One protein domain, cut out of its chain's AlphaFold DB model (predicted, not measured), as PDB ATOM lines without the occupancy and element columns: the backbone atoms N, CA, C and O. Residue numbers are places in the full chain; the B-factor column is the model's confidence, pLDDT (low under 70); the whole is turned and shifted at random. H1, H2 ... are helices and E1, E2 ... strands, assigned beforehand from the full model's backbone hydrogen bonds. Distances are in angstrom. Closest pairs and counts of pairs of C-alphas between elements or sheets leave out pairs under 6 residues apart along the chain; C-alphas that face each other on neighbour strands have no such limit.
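Overview. This is residues 453 to 567 of the 567 residues of an uncharacterized protein of Chryseobacterium haifense DSM 19056 (UniProt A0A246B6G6). Picture a twisted wall of four antiparallel strands with two helices, H1 and H2, over one face and the other face bare. H1 covers E1 and E2, while H2 stands at a steep angle to it and comes nearest to E4, and the unnamed residues 453 to 465 loop past the E1 edge before H1. The printed part has 115 residues, with two named helices and then four named strands, in the order H1 H2 E1 E2 E3 E4; the strands lie in the sheet in the order E1 E2 E3 E4, and the class is mixed, helices and strands. The whole is compact, with a radius of gyration of the C-alphas of 13.7 A and spans of 42 by 33 by 22 A.

Arrangement. Go first to H1, residues 466 to 480, which is on the sheet of E1, residues 514 to 524, E2, residues 529 to 538, E3, residues 543 to 553, and E4, residues 560 to 566. Its height over the sheet is 9.0 A, and it lies over E1 and E2. On the local plane it stands at 28 degrees to E2, only just along the strands. Its closest C-alphas to E1 are those of Asn 480 and Leu 516, 5.7 A apart. Next comes H2, residues 495 to 508, on the same face; its closest C-alphas to E4 are those of Asp 497 and Leu 563, 6.5 A apart. H1 and H2 are close but not clearly touching, at a steep tilt of 54 degrees, the same way; their closest C-alphas, of Leu 479 and Lys 505, are 5.8 A apart. In both helices every O i to N i+4 pair is within hydrogen-bond range. The strands form a meander, each the antiparallel neighbour of the one before. In the hairpin E1 and E2, look for N 520 and O 533, 2.9 A apart; in E2 and E3, N 534 and O 547, 2.9 A; in E3 and E4, N 550 and O 564, 2.8 A. The edge strands E1 and E4 are apart.

Along the chain. Find C-alpha 466 at (134.481, 217.162, 123.000); from there H1 runs 20.8 A to residue 480. H2 runs 20.0 A from residue 495 to 508. E1 is 30.3 A long from residue 514 to 524 and bends by 54 degrees at residue 517. E2, residues 529 to 538, is 28.8 A long, and E3, residues 543 to 553, 32.2 A. E4 runs 17.4 A from residue 560 to C-alpha 566 at (126.390, 197.291, 109.428).

Size, cuts and confidence. The two C-alphas farthest apart, those of Ala 540 and Asn 555, are 42.7 A apart. The printed part has no cut, and it ends at the chain's last residue, 567. The link from H1 to H2, 14 residues, is long. Mean pLDDT of the printed part is 88.1; residues 460 to 463 and residue 567 are under 70.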
ATOM      1  N   PHE A 453     139.650 204.427 121.835       84.75
ATOM      2  CA  PHE A 453     139.661 205.232 120.607       84.75
ATOM      3  C   PHE A 453     141.032 205.840 120.282       84.75
ATOM      4  O   PHE A 453     141.254 206.288 119.156       84.75
ATOM      5  N   LYS A 454     141.987 205.831 121.227       78.56
ATOM      6  CA  LYS A 454     143.384 206.233 120.963       78.56
ATOM      7  C   LYS A 454     144.117 205.271 120.021       78.56
ATOM      8  O   LYS A 454     145.190 205.609 119.528       78.56
ATOM      9  N   ARG A 455     143.536 204.097 119.756       82.44
ATOM     10  CA  ARG A 455     144.045 203.100 118.802       82.44
ATOM     11  C   ARG A 455     143.584 203.349 117.360       82.44
ATOM     12  O   ARG A 455     143.995 202.624 116.466       82.44
ATOM     13  N   ASN A 456     142.763 204.375 117.112       82.12
ATOM     14  CA  ASN A 456     142.302 204.720 115.768       82.12
ATOM     15  C   ASN A 456     143.467 205.139 114.852       82.12
ATOM     16  O   ASN A 456     144.198 206.085 115.153       82.12
ATOM     17  N   ARG A 457     143.589 204.469 113.702       79.69
ATOM     18  CA  ARG A 457     144.578 204.771 112.657       79.69
ATOM     19  C   ARG A 457     144.031 205.549 111.468       79.69
ATOM     20  O   ARG A 457     144.813 206.095 110.695       79.69
ATOM     21  N   TYR A 458     142.713 205.598 111.310       81.81
ATOM     22  CA  TYR A 458     142.083 206.122 110.100       81.81
ATOM     23  C   TYR A 458     142.035 207.642 110.083       81.81
ATOM     24  O   TYR A 458     142.245 208.261 109.045       81.81
ATOM     25  N   PHE A 459     141.735 208.244 111.237       74.62
ATOM     26  CA  PHE A 459     141.485 209.676 111.357       74.62
ATOM     27  C   PHE A 459     142.054 210.212 112.670       74.62
ATOM     28  O   PHE A 459     142.053 209.527 113.692       74.62
ATOM     29  N   SER A 460     142.468 211.478 112.672       68.19
ATOM     30  CA  SER A 460     142.833 212.164 113.913       68.19
ATOM     31  C   SER A 460     141.593 212.421 114.774       68.19
ATOM     32  O   SER A 460     140.695 213.162 114.368       68.19
ATOM     33  N   THR A 461     141.566 211.859 115.985       60.06
ATOM     34  CA  THR A 461     140.489 212.068 116.970       60.06
ATOM     35  C   THR A 461     140.434 213.500 117.501       60.06
ATOM     36  O   THR A 461     139.387 213.919 117.980       60.06
ATOM     37  N   ALA A 462     141.500 214.295 117.332       58.34
ATOM     38  CA  ALA A 462     141.505 215.728 117.648       58.34
ATOM     39  C   ALA A 462     140.496 216.540 116.810       58.34
ATOM     40  O   ALA A 462     140.211 217.689 117.132       58.34
ATOM     41  N   LYS A 463     139.961 215.951 115.731       63.91
ATOM     42  CA  LYS A 463     138.906 216.544 114.903       63.91
ATOM     43  C   LYS A 463     137.493 216.325 115.463       63.91
ATOM     44  O   LYS A 463     136.559 216.940 114.963       63.91
ATOM     45  N   LEU A 464     137.312 215.456 116.462       74.81
ATOM     46  CA  LEU A 464     136.013 215.262 117.110       74.81
ATOM     47  C   LEU A 464     135.772 216.369 118.130       74.81
ATOM     48  O   LEU A 464     136.643 216.676 118.944       74.81
ATOM     49  N   ASN A 465     134.566 216.935 118.127       81.81
ATOM     50  CA  ASN A 465     134.186 217.852 119.192       81.81
ATOM     51  C   ASN A 465     134.153 217.106 120.554       81.81
ATOM     52  O   ASN A 465     133.903 215.894 120.585       81.81
ATOM     53  N   PRO A 466     134.385 217.803 121.686       87.06
ATOM     54  CA  PRO A 466     134.481 217.162 123.000       87.06
ATOM     55  C   PRO A 466     133.251 216.328 123.376       87.06
ATOM     56  O   PRO A 466     133.391 215.227 123.898       87.06
ATOM     57  N   LYS A 467     132.049 216.801 123.026       89.50
ATOM     58  CA  LYS A 467     130.791 216.096 123.304       89.50
ATOM     59  C   LYS A 467     130.700 214.755 122.568       89.50
ATOM     60  O   LYS A 467     130.308 213.753 123.157       89.50
ATOM     61  N   MET A 468     131.078 214.709 121.290       91.31
ATOM     62  CA  MET A 468     131.090 213.469 120.507       91.31
ATOM     63  C   MET A 468     132.134 212.492 121.032       91.31
ATOM     64  O   MET A 468     131.892 211.285 121.048       91.31
ATOM     65  N   LEU A 469     133.280 213.002 121.485       88.50
ATOM     66  CA  LEU A 469     134.301 212.183 122.124       88.50
ATOM     67  C   LEU A 469     133.782 211.571 123.435       88.50
ATOM     68  O   LEU A 469     133.965 210.376 123.649       88.50
ATOM     69  N   GLU A 470     133.095 212.348 124.276       90.56
ATOM     70  CA  GLU A 470     132.460 211.853 125.506       90.56
ATOM     71  C   GLU A 470     131.419 210.765 125.221       90.56
ATOM     72  O   GLU A 470     131.516 209.677 125.788       90.56
ATOM     73  N   ILE A 471     130.490 211.009 124.288       93.25
ATOM     74  CA  ILE A 471     129.479 210.018 123.876       93.25
ATOM     75  C   ILE A 471     130.154 208.739 123.361       93.25
ATOM     76  O   ILE A 471     129.786 207.637 123.767       93.25
ATOM     77  N   SER A 472     131.173 208.873 122.504       92.75
ATOM     78  CA  SER A 472     131.922 207.727 121.967       92.75
ATOM     79  C   SER A 472     132.550 206.899 123.090       92.75
ATOM     80  O   SER A 472     132.413 205.676 123.103       92.75
ATOM     81  N   ASN A 473     133.202 207.561 124.051       90.31
ATOM     82  CA  ASN A 473     133.867 206.906 125.177       90.31
ATOM     83  C   ASN A 473     132.874 206.192 126.099       90.31
ATOM     84  O   ASN A 473     133.144 205.070 126.523       90.31
ATOM     85  N   GLU A 474     131.732 206.812 126.398       92.56
ATOM     86  CA  GLU A 474     130.683 206.201 127.223       92.56
ATOM     87  C   GLU A 474     130.112 204.943 126.563       92.56
ATOM     88  O   GLU A 474     130.051 203.894 127.206       92.56
ATOM     89  N   ILE A 475     129.828 204.998 125.257       94.38
ATOM     90  CA  ILE A 475     129.374 203.831 124.489       94.38
ATOM     91  C   ILE A 475     130.458 202.744 124.447       94.38
ATOM     92  O   ILE A 475     130.158 201.564 124.627       94.38
ATOM     93  N   GLY A 476     131.727 203.115 124.254       91.81
ATOM     94  CA  GLY A 476     132.843 202.168 124.310       91.81
ATOM     95  C   GLY A 476     132.957 201.479 125.672       91.81
ATOM     96  O   GLY A 476     133.122 200.263 125.735       91.81
ATOM     97  N   ASN A 477     132.781 202.223 126.767       90.31
ATOM     98  CA  ASN A 477     132.770 201.675 128.125       90.31
ATOM     99  C   ASN A 477     131.568 200.752 128.369       90.31
ATOM    100  O   ASN A 477     131.707 199.715 129.021       90.31
ATOM    101  N   TYR A 478     130.397 201.101 127.834       92.12
ATOM    102  CA  TYR A 478     129.214 200.242 127.849       92.12
ATOM    103  C   TYR A 478     129.470 198.911 127.127       92.12
ATOM    104  O   TYR A 478     129.134 197.849 127.654       92.12
ATOM    105  N   LEU A 479     130.128 198.954 125.965       91.12
ATOM    106  CA  LEU A 479     130.474 197.779 125.161       91.12
ATOM    107  C   LEU A 479     131.709 197.010 125.656       91.12
ATOM    108  O   LEU A 479     132.001 195.945 125.126       91.12
ATOM    109  N   ASN A 480     132.435 197.509 126.656       87.00
ATOM    110  CA  ASN A 480     133.601 196.819 127.213       87.00
ATOM    111  C   ASN A 480     133.266 195.971 128.454       87.00
ATOM    112  O   ASN A 480     133.993 195.040 128.785       87.00
ATOM    113  N   ASN A 481     132.178 196.282 129.166       82.31
ATOM    114  CA  ASN A 481     131.848 195.627 130.431       82.31
ATOM    115  C   ASN A 481     130.410 195.113 130.439       82.31
ATOM    116  O   ASN A 481     129.478 195.914 130.455       82.31
ATOM    117  N   LEU A 482     130.233 193.788 130.516       76.62
ATOM    118  CA  LEU A 482     128.929 193.118 130.592       76.62
ATOM    119  C   LEU A 482     128.014 193.658 131.697       76.62
ATOM    120  O   LEU A 482     126.820 193.829 131.451       76.62
ATOM    121  N   ASP A 483     128.574 194.037 132.842       80.31
ATOM    122  CA  ASP A 483     127.811 194.473 134.015       80.31
ATOM    123  C   ASP A 483     127.395 195.957 133.949       80.31
ATOM    124  O   ASP A 483     126.545 196.405 134.718       80.31
ATOM    125  N   ASN A 484     127.960 196.740 133.018       82.44
ATOM    126  CA  ASN A 484     127.603 198.149 132.855       82.44
ATOM    127  C   ASN A 484     126.250 198.317 132.136       82.44
ATOM    128  O   ASN A 484     126.118 197.992 130.956       82.44
ATOM    129  N   ASN A 485     125.247 198.868 132.816       83.81
ATOM    130  CA  ASN A 485     123.905 199.054 132.252       83.81
ATOM    131  C   ASN A 485     123.659 200.449 131.659       83.81
ATOM    132  O   ASN A 485     122.645 200.651 130.989       83.81
ATOM    133  N   GLU A 486     124.562 201.400 131.888       90.00
ATOM    134  CA  GLU A 486     124.430 202.772 131.406       90.00
ATOM    135  C   GLU A 486     125.127 202.926 130.048       90.00
ATOM    136  O   GLU A 486     126.338 202.737 129.943       90.00
ATOM    137  N   ILE A 487     124.351 203.231 128.998       91.50
ATOM    138  CA  ILE A 487     124.865 203.378 127.622       91.50
ATOM    139  C   ILE A 487     125.633 204.698 127.484       91.50
ATOM    140  O   ILE A 487     126.770 204.722 127.025       91.50
ATOM    141  N   THR A 488     124.987 205.803 127.858       90.44
ATOM    142  CA  THR A 488     125.546 207.159 127.892       90.44
ATOM    143  C   THR A 488     124.592 208.066 128.666       90.44
ATOM    144  O   THR A 488     123.374 207.879 128.601       90.44
ATOM    145  N   LYS A 489     125.135 209.053 129.381       90.88
ATOM    146  CA  LYS A 489     124.360 210.118 130.053       90.88
ATOM    147  C   LYS A 489     124.238 211.385 129.208       90.88
ATOM    148  O   LYS A 489     123.440 212.267 129.514       90.88
ATOM    149  N   ASN A 490     125.049 211.481 128.158       91.31
ATOM    150  CA  ASN A 490     125.194 212.662 127.314       91.31
ATOM    151  C   ASN A 490     124.258 212.664 126.096       91.31
ATOM    152  O   ASN A 490     124.304 213.590 125.282       91.31
ATOM    153  N   LEU A 491     123.407 211.640 125.977       93.75
ATOM    154  CA  LEU A 491     122.455 211.487 124.888       93.75
ATOM    155  C   LEU A 491     121.129 210.915 125.396       93.75
ATOM    156  O   LEU A 491     121.098 209.886 126.070       93.75
ATOM    157  N   VAL A 492     120.020 211.553 125.028       95.06
ATOM    158  CA  VAL A 492     118.680 210.991 125.222       95.06
ATOM    159  C   VAL A 492     118.475 209.882 124.192       95.06
ATOM    160  O   VAL A 492     118.530 210.127 122.987       95.06
ATOM    161  N   ILE A 493     118.239 208.662 124.671       95.31
ATOM    162  CA  ILE A 493     118.022 207.471 123.845       95.31
ATOM    163  C   ILE A 493     116.632 206.924 124.159       95.31
ATOM    164  O   ILE A 493     116.316 206.660 125.322       95.31
ATOM    165  N   ASP A 494     115.808 206.737 123.132       94.00
ATOM    166  CA  ASP A 494     114.472 206.162 123.284       94.00
ATOM    167  C   ASP A 494     114.556 204.642 123.547       94.00
ATOM    168  O   ASP A 494     115.517 203.972 123.160       94.00
ATOM    169  N   GLU A 495     113.538 204.059 124.193       93.06
ATOM    170  CA  GLU A 495     113.560 202.649 124.629       93.06
ATOM    171  C   GLU A 495     113.843 201.654 123.494       93.06
ATOM    172  O   GLU A 495     114.567 200.678 123.691       93.06
ATOM    173  N   LYS A 496     113.346 201.932 122.283       93.75
ATOM    174  CA  LYS A 496     113.604 201.105 121.097       93.75
ATOM    175  C   LYS A 496     115.102 200.963 120.809       93.75
ATOM    176  O   LYS A 496     115.572 199.855 120.566       93.75
ATOM    177  N   ASP A 497     115.854 202.061 120.832       94.19
ATOM    178  CA  ASP A 497     117.289 202.015 120.546       94.19
ATOM    179  C   ASP A 497     118.092 201.528 121.760       94.19
ATOM    180  O   ASP A 497     119.102 200.850 121.579       94.19
ATOM    181  N   LYS A 498     117.610 201.734 122.999       93.88
ATOM    182  CA  LYS A 498     118.198 201.074 124.182       93.88
ATOM    183  C   LYS A 498     118.139 199.549 124.082       93.88
ATOM    184  O   LYS A 498     119.102 198.884 124.461       93.88
ATOM    185  N   VAL A 499     117.026 198.991 123.594       93.50
ATOM    186  CA  VAL A 499     116.893 197.543 123.361       93.50
ATOM    187  C   VAL A 499     117.926 197.077 122.338       93.50
ATOM    188  O   VAL A 499     118.670 196.146 122.635       93.50
ATOM    189  N   LYS A 500     118.075 197.784 121.210       93.62
ATOM    190  CA  LYS A 500     119.118 197.467 120.219       93.62
ATOM    191  C   LYS A 500     120.529 197.495 120.813       93.62
ATOM    192  O   LYS A 500     121.300 196.574 120.576       93.62
ATOM    193  N   PHE A 501     120.885 198.504 121.615       93.81
ATOM    194  CA  PHE A 501     122.196 198.543 122.279       93.81
ATOM    195  C   PHE A 501     122.432 197.318 123.173       93.81
ATOM    196  O   PHE A 501     123.523 196.747 123.146       93.81
ATOM    197  N   LYS A 502     121.411 196.878 123.923       91.69
ATOM    198  CA  LYS A 502     121.485 195.662 124.748       91.69
ATOM    199  C   LYS A 502     121.655 194.403 123.901       91.69
ATOM    200  O   LYS A 502     122.455 193.538 124.261       91.69
ATOM    201  N   GLU A 503     120.942 194.303 122.781       91.50
ATOM    202  CA  GLU A 503     121.075 193.196 121.827       91.50
ATOM    203  C   GLU A 503     122.485 193.147 121.229       91.50
ATOM    204  O   GLU A 503     123.120 192.095 121.260       91.50
ATOM    205  N   LEU A 504     123.018 194.286 120.776       91.44
ATOM    206  CA  LEU A 504     124.383 194.394 120.251       91.44
ATOM    207  C   LEU A 504     125.417 194.008 121.305       91.44
ATOM    208  O   LEU A 504     126.293 193.189 121.042       91.44
ATOM    209  N   LYS A 505     125.291 194.538 122.523       90.44
ATOM    210  CA  LYS A 505     126.186 194.187 123.626       90.44
ATOM    211  C   LYS A 505     126.163 192.686 123.906       90.44
ATOM    212  O   LYS A 505     127.216 192.076 124.029       90.44
ATOM    213  N   THR A 506     124.976 192.083 123.949       88.06
ATOM    214  CA  THR A 506     124.822 190.637 124.161       88.06
ATOM    215  C   THR A 506     125.430 189.839 123.011       88.06
ATOM    216  O   THR A 506     126.127 188.863 123.261       88.06
ATOM    217  N   LYS A 507     125.219 190.270 121.760       87.94
ATOM    218  CA  LYS A 507     125.741 189.621 120.550       87.94
ATOM    219  C   LYS A 507     127.268 189.664 120.461       87.94
ATOM    220  O   LYS A 507     127.868 188.696 120.008       87.94
ATOM    221  N   TYR A 508     127.898 190.767 120.860       87.12
ATOM    222  CA  TYR A 508     129.350 190.940 120.729       87.12
ATOM    223  C   TYR A 508     130.128 190.586 122.003       87.12
ATOM    224  O   TYR A 508     131.310 190.280 121.909       87.12
ATOM    225  N   LEU A 509     129.488 190.543 123.175       83.81
ATOM    226  CA  LEU A 509     130.086 190.110 124.446       83.81
ATOM    227  C   LEU A 509     129.423 188.829 124.984       83.81
ATOM    228  O   LEU A 509     129.175 188.708 126.180       83.81
ATOM    229  N   ILE A 510     129.130 187.849 124.121       72.19
ATOM    230  CA  ILE A 510     128.433 186.596 124.501       72.19
ATOM    231  C   ILE A 510     129.153 185.854 125.643       72.19
ATOM    232  O   ILE A 510     128.531 185.128 126.419       72.19
ATOM    233  N   SER A 511     130.470 186.030 125.767       71.50
ATOM    234  CA  SER A 511     131.280 185.396 126.803       71.50
ATOM    235  C   SER A 511     132.345 186.338 127.361       71.50
ATOM    236  O   SER A 511     132.795 187.271 126.697       71.50
ATOM    237  N   LYS A 512     132.821 186.035 128.577       70.75
ATOM    238  CA  LYS A 512     133.933 186.759 129.217       70.75
ATOM    239  C   LYS A 512     135.276 186.606 128.485       70.75
ATOM    240  O   LYS A 512     136.228 187.292 128.840       70.75
ATOM    241  N   SER A 513     135.386 185.695 127.512       77.12
ATOM    242  CA  SER A 513     136.608 185.523 126.715       77.12
ATOM    243  C   SER A 513     136.699 186.487 125.534       77.12
ATOM    244  O   SER A 513     137.769 186.567 124.927       77.12
ATOM    245  N   ILE A 514     135.617 187.206 125.220       86.31
ATOM    246  CA  ILE A 514     135.613 188.240 124.188       86.31
ATOM    247  C   ILE A 514     136.051 189.565 124.806       86.31
ATOM    248  O   ILE A 514     135.545 189.968 125.853       86.31
ATOM    249  N   ILE A 515     137.002 190.237 124.164       86.75
ATOM    250  CA  ILE A 515     137.570 191.497 124.656       86.75
ATOM    251  C   ILE A 515     137.436 192.563 123.577       86.75
ATOM    252  O   ILE A 515     137.789 192.320 122.423       86.75
ATOM    253  N   LEU A 516     136.984 193.757 123.963       89.06
ATOM    254  CA  LEU A 516     137.061 194.933 123.107       89.06
ATOM    255  C   LEU A 516     138.537 195.319 122.918       89.06
ATOM    256  O   LEU A 516     139.217 195.730 123.859       89.06
ATOM    257  N   SER A 517     139.042 195.162 121.701       87.69
ATOM    258  CA  SER A 517     140.464 195.292 121.378       87.69
ATOM    259  C   SER A 517     140.809 196.573 120.620       87.69
ATOM    260  O   SER A 517     141.976 196.971 120.621       87.69
ATOM    261  N   GLY A 518     139.816 197.276 120.069       89.94
ATOM    262  CA  GLY A 518     140.029 198.547 119.382       89.94
ATOM    263  C   GLY A 518     138.737 199.293 119.062       89.94
ATOM    264  O   GLY A 518     137.662 198.694 119.036       89.94
ATOM    265  N   ALA A 519     138.834 200.602 118.812       91.50
ATOM    266  CA  ALA A 519     137.703 201.406 118.358       91.50
ATOM    267  C   ALA A 519     138.133 202.615 117.513       91.50
ATOM    268  O   ALA A 519     139.228 203.154 117.681       91.50
ATOM    269  N   SER A 520     137.234 203.089 116.650       91.06
ATOM    270  CA  SER A 520     137.361 204.374 115.954       91.06
ATOM    271  C   SER A 520     136.050 205.138 115.967       91.06
ATOM    272  O   SER A 520     134.982 204.533 115.901       91.06
ATOM    273  N   SER A 521     136.146 206.464 115.975       90.06
ATOM    274  CA  SER A 521     135.002 207.363 115.881       90.06
ATOM    275  C   SER A 521     135.251 208.484 114.873       90.06
ATOM    276  O   SER A 521     136.382 208.938 114.682       90.06
ATOM    277  N   SER A 522     134.182 208.916 114.204       88.56
ATOM    278  CA  SER A 522     134.162 210.061 113.288       88.56
ATOM    279  C   SER A 522     132.789 210.730 113.328       88.56
ATOM    280  O   SER A 522     131.788 210.054 113.545       88.56
ATOM    281  N   PHE A 523     132.714 212.044 113.116       90.12
ATOM    282  CA  PHE A 523     131.457 212.792 113.145       90.12
ATOM    283  C   PHE A 523     131.275 213.605 111.863       90.12
ATOM    284  O   PHE A 523     132.194 214.295 111.423       90.12
ATOM    285  N   SER A 524     130.084 213.534 111.269       89.56
ATOM    286  CA  SER A 524     129.684 214.365 110.133       89.56
ATOM    287  C   SER A 524     128.700 215.430 110.591       89.56
ATOM    288  O   SER A 524     127.546 215.115 110.874       89.56
ATOM    289  N   GLU A 525     129.133 216.691 110.590       87.69
ATOM    290  CA  GLU A 525     128.259 217.838 110.882       87.69
ATOM    291  C   GLU A 525     127.134 217.973 109.850       87.69
ATOM    292  O   GLU A 525     125.990 218.233 110.196       87.69
ATOM    293  N   LYS A 526     127.431 217.722 108.568       88.12
ATOM    294  CA  LYS A 526     126.437 217.806 107.487       88.12
ATOM    295  C   LYS A 526     125.259 216.853 107.702       88.12
ATOM    296  O   LYS A 526     124.127 217.193 107.370       88.12
ATOM    297  N   ASN A 527     125.541 215.660 108.219       89.56
ATOM    298  CA  ASN A 527     124.547 214.609 108.416       89.56
ATOM    299  C   ASN A 527     124.112 214.476 109.885       89.56
ATOM    300  O   ASN A 527     123.329 213.576 110.186       89.56
ATOM    301  N   ASN A 528     124.664 215.291 110.795       92.88
ATOM    302  CA  ASN A 528     124.585 215.122 112.250       92.88
ATOM    303  C   ASN A 528     124.728 213.655 112.681       92.88
ATOM    304  O   ASN A 528     123.897 213.111 113.399       92.88
ATOM    305  N   SER A 529     125.752 212.974 112.166       94.88
ATOM    306  CA  SER A 529     125.915 211.527 112.345       94.88
ATOM    307  C   SER A 529     127.266 211.194 112.965       94.88
ATOM    308  O   SER A 529     128.308 211.602 112.445       94.88
ATOM    309  N   LEU A 530     127.240 210.440 114.065       93.88
ATOM    310  CA  LEU A 530     128.408 209.871 114.732       93.88
ATOM    311  C   LEU A 530     128.602 208.424 114.265       93.88
ATOM    312  O   LEU A 530     127.755 207.564 114.496       93.88
ATOM    313  N   TYR A 531     129.732 208.165 113.620       92.62
ATOM    314  CA  TYR A 531     130.138 206.852 113.136       92.62
ATOM    315  C   TYR A 531     131.089 206.219 114.145       92.62
ATOM    316  O   TYR A 531     132.089 206.839 114.515       92.62
ATOM    317  N   LEU A 532     130.793 204.994 114.572       93.00
ATOM    318  CA  LEU A 532     131.573 204.242 115.548       93.00
ATOM    319  C   LEU A 532     131.881 202.847 115.008       93.00
ATOM    320  O   LEU A 532     130.964 202.125 114.627       93.00
ATOM    321  N   ASN A 533     133.147 202.440 115.063       93.62
ATOM    322  CA  ASN A 533     133.545 201.052 114.830       93.62
ATOM    323  C   ASN A 533     134.213 200.503 116.086       93.62
ATOM    324  O   ASN A 533     135.038 201.190 116.689       93.62
ATOM    325  N   PHE A 534     133.898 199.261 116.436       93.31
ATOM    326  CA  PHE A 534     134.471 198.542 117.567       93.31
ATOM    327  C   PHE A 534     134.969 197.179 117.107       93.31
ATOM    328  O   PHE A 534     134.246 196.464 116.415       93.31
ATOM    329  N   SER A 535     136.182 196.819 117.513       93.19
ATOM    330  CA  SER A 535     136.750 195.499 117.273       93.19
ATOM    331  C   SER A 535     136.720 194.655 118.535       93.19
ATOM    332  O   SER A 535     137.199 195.080 119.585       93.19
ATOM    333  N   PHE A 536     136.209 193.437 118.400       92.06
ATOM    334  CA  PHE A 536     136.099 192.444 119.453       92.06
ATOM    335  C   PHE A 536     136.919 191.215 119.090       92.06
ATOM    336  O   PHE A 536     136.714 190.601 118.042       92.06
ATOM    337  N   ASN A 537     137.824 190.840 119.983       90.00
ATOM    338  CA  ASN A 537     138.628 189.641 119.855       90.00
ATOM    339  C   ASN A 537     137.991 188.484 120.621       90.00
ATOM    340  O   ASN A 537     137.948 188.514 121.854       90.00
ATOM    341  N   ASP A 538     137.542 187.464 119.896       89.06
ATOM    342  CA  ASP A 538     137.069 186.204 120.453       89.06
ATOM    343  C   ASP A 538     138.219 185.197 120.523       89.06
ATOM    344  O   ASP A 538     138.490 184.430 119.593       89.06
ATOM    345  N   LYS A 539     138.890 185.183 121.678       81.81
ATOM    346  CA  LYS A 539     140.023 184.284 121.929       81.81
ATOM    347  C   LYS A 539     139.649 182.806 121.836       81.81
ATOM    348  O   LYS A 539     140.509 182.000 121.495       81.81
ATOM    349  N   ALA A 540     138.408 182.439 122.166       84.81
ATOM    350  CA  ALA A 540     137.988 181.039 122.186       84.81
ATOM    351  C   ALA A 540     137.865 180.478 120.764       84.81
ATOM    352  O   ALA A 540     138.265 179.344 120.513       84.81
ATOM    353  N   ASN A 541     137.367 181.299 119.839       86.19
ATOM    354  CA  ASN A 541     137.177 180.925 118.439       86.19
ATOM    355  C   ASN A 541     138.316 181.390 117.517       86.19
ATOM    356  O   ASN A 541     138.295 181.083 116.325       86.19
ATOM    357  N   ASN A 542     139.313 182.102 118.061       86.00
ATOM    358  CA  ASN A 542     140.400 182.730 117.310       86.00
ATOM    359  C   ASN A 542     139.869 183.599 116.155       86.00
ATOM    360  O   ASN A 542     140.303 183.476 115.006       86.00
ATOM    361  N   ASP A 543     138.889 184.449 116.466       88.38
ATOM    362  CA  ASP A 543     138.163 185.261 115.492       88.38
ATOM    363  C   ASP A 543     138.079 186.727 115.933       88.38
ATOM    364  O   ASP A 543     138.127 187.050 117.120       88.38
ATOM    365  N   ILE A 544     137.947 187.618 114.953       90.88
ATOM    366  CA  ILE A 544     137.814 189.061 115.148       90.88
ATOM    367  C   ILE A 544     136.475 189.499 114.575       90.88
ATOM    368  O   ILE A 544     136.177 189.262 113.403       90.88
ATOM    369  N   ASN A 545     135.666 190.148 115.403       91.62
ATOM    370  CA  ASN A 545     134.345 190.639 115.037       91.62
ATOM    371  C   ASN A 545     134.316 192.160 115.111       91.62
ATOM    372  O   ASN A 545     134.764 192.741 116.097       91.62
ATOM    373  N   ILE A 546     133.768 192.796 114.079       92.88
ATOM    374  CA  ILE A 546     133.674 194.252 113.991       92.88
ATOM    375  C   ILE A 546     132.214 194.661 114.075       92.88
ATOM    376  O   ILE A 546     131.402 194.209 113.277       92.88
ATOM    377  N   LEU A 547     131.903 195.546 115.016       93.81
ATOM    378  CA  LEU A 547     130.621 196.230 115.088       93.81
ATOM    379  C   LEU A 547     130.780 197.629 114.498       93.81
ATOM    380  O   LEU A 547     131.566 198.421 115.020       93.81
ATOM    381  N   LYS A 548     130.003 197.946 113.462       94.00
ATOM    382  CA  LYS A 548     129.875 199.306 112.929       94.00
ATOM    383  C   LYS A 548     128.517 199.880 113.302       94.00
ATOM    384  O   LYS A 548     127.494 199.228 113.102       94.00
ATOM    385  N   MET A 549     128.509 201.096 113.830       95.19
ATOM    386  CA  MET A 549     127.306 201.814 114.230       95.19
ATOM    387  C   MET A 549     127.301 203.227 113.654       95.19
ATOM    388  O   MET A 549     128.300 203.942 113.734       95.19
ATOM    389  N   THR A 550     126.144 203.648 113.157       95.88
ATOM    390  CA  THR A 550     125.864 205.036 112.787       95.88
ATOM    391  C   THR A 550     124.762 205.567 113.691       95.88
ATOM    392  O   THR A 550     123.635 205.067 113.686       95.88
ATOM    393  N   LEU A 551     125.103 206.575 114.490       96.31
ATOM    394  CA  LEU A 551     124.196 207.268 115.395       96.31
ATOM    395  C   LEU A 551     123.817 208.601 114.760       96.31
ATOM    396  O   LEU A 551     124.631 209.527 114.731       96.31
ATOM    397  N   LYS A 552     122.587 208.707 114.264       96.62
ATOM    398  CA  LYS A 552     122.047 209.975 113.779       96.62
ATOM    399  C   LYS A 552     121.501 210.772 114.955       96.62
ATOM    400  O   LYS A 552     120.654 210.275 115.700       96.62
ATOM    401  N   LEU A 553     121.994 211.988 115.123       95.38
ATOM    402  CA  LEU A 553     121.653 212.876 116.224       95.38
ATOM    403  C   LEU A 553     120.713 213.984 115.749       95.38
ATOM    404  O   LEU A 553     120.697 214.348 114.572       95.38
ATOM    405  N   ASP A 554     119.949 214.535 116.683       94.75
ATOM    406  CA  ASP A 554     119.162 215.738 116.439       94.75
ATOM    407  C   ASP A 554     120.066 216.964 116.214       94.75
ATOM    408  O   ASP A 554     121.268 216.958 116.483       94.75
ATOM    409  N   ASN A 555     119.477 218.074 115.771       90.94
ATOM    410  CA  ASN A 555     120.231 219.297 115.462       90.94
ATOM    411  C   ASN A 555     120.990 219.893 116.665       90.94
ATOM    412  O   ASN A 555     121.915 220.680 116.469       90.94
ATOM    413  N   GLN A 556     120.608 219.555 117.903       90.62
ATOM    414  CA  GLN A 556     121.302 219.996 119.121       90.62
ATOM    415  C   GLN A 556     122.328 218.967 119.629       90.62
ATOM    416  O   GLN A 556     123.020 219.204 120.630       90.62
ATOM    417  N   ASN A 557     122.459 217.828 118.945       91.00
ATOM    418  CA  ASN A 557     123.267 216.680 119.341       91.00
ATOM    419  C   ASN A 557     122.939 216.163 120.758       91.00
ATOM    420  O   ASN A 557     123.835 215.724 121.476       91.00
ATOM    421  N   GLN A 558     121.700 216.315 121.224       93.19
ATOM    422  CA  GLN A 558     121.210 215.922 122.552       93.19
ATOM    423  C   GLN A 558     120.365 214.646 122.532       93.19
ATOM    424  O   GLN A 558     120.263 213.984 123.565       93.19
ATOM    425  N   LYS A 559     119.778 214.283 121.389       95.25
ATOM    426  CA  LYS A 559     118.918 213.106 121.243       95.25
ATOM    427  C   LYS A 559     119.376 212.225 120.082       95.25
ATOM    428  O   LYS A 559     119.758 212.726 119.028       95.25
ATOM    429  N   LEU A 560     119.307 210.907 120.277       96.81
ATOM    430  CA  LEU A 560     119.448 209.924 119.206       96.81
ATOM    431  C   LEU A 560     118.150 209.865 118.387       96.81
ATOM    432  O   LEU A 560     117.096 209.523 118.922       96.81
ATOM    433  N   GLU A 561     118.224 210.191 117.098       95.75
ATOM    434  CA  GLU A 561     117.105 210.036 116.160       95.75
ATOM    435  C   GLU A 561     117.025 208.613 115.605       95.75
ATOM    436  O   GLU A 561     115.931 208.070 115.434       95.75
ATOM    437  N   SER A 562     118.177 208.011 115.301       94.56
ATOM    438  CA  SER A 562     118.244 206.635 114.818       94.56
ATOM    439  C   SER A 562     119.607 205.990 115.057       94.56
ATOM    440  O   SER A 562     120.651 206.628 114.918       94.56
ATOM    441  N   LEU A 563     119.576 204.689 115.349       95.62
ATOM    442  CA  LEU A 563     120.731 203.794 115.338       95.62
ATOM    443  C   LEU A 563     120.642 202.825 114.154       95.62
ATOM    444  O   LEU A 563     119.687 202.037 114.070       95.62
ATOM    445  N   GLU A 564     121.664 202.860 113.304       94.56
ATOM    446  CA  GLU A 564     121.904 201.915 112.211       94.56
ATOM    447  C   GLU A 564     123.181 201.114 112.479       94.56
ATOM    448  O   GLU A 564     124.140 201.632 113.054       94.56
ATOM    449  N   THR A 565     123.199 199.852 112.054       91.06
ATOM    450  CA  THR A 565     124.355 198.961 112.186       91.06
ATOM    451  C   THR A 565     124.652 198.271 110.867       91.06
ATOM    452  O   THR A 565     123.724 197.843 110.183       91.06
ATOM    453  N   GLU A 566     125.933 198.125 110.543       82.19
ATOM    454  CA  GLU A 566     126.390 197.291 109.428       82.19
ATOM    455  C   GLU A 566     127.019 196.013 109.991       82.19
ATOM    456  O   GLU A 566     127.804 196.083 110.943       82.19
ATOM    457  N   GLU A 567     126.656 194.863 109.416       57.94
ATOM    458  CA  GLU A 567     127.241 193.549 109.729       57.94
ATOM    459  C   GLU A 567     128.232 193.091 108.652       57.94
ATOM    460  O   GLU A 567     127.959 193.297 107.443       57.94
TER     461      GLU A 567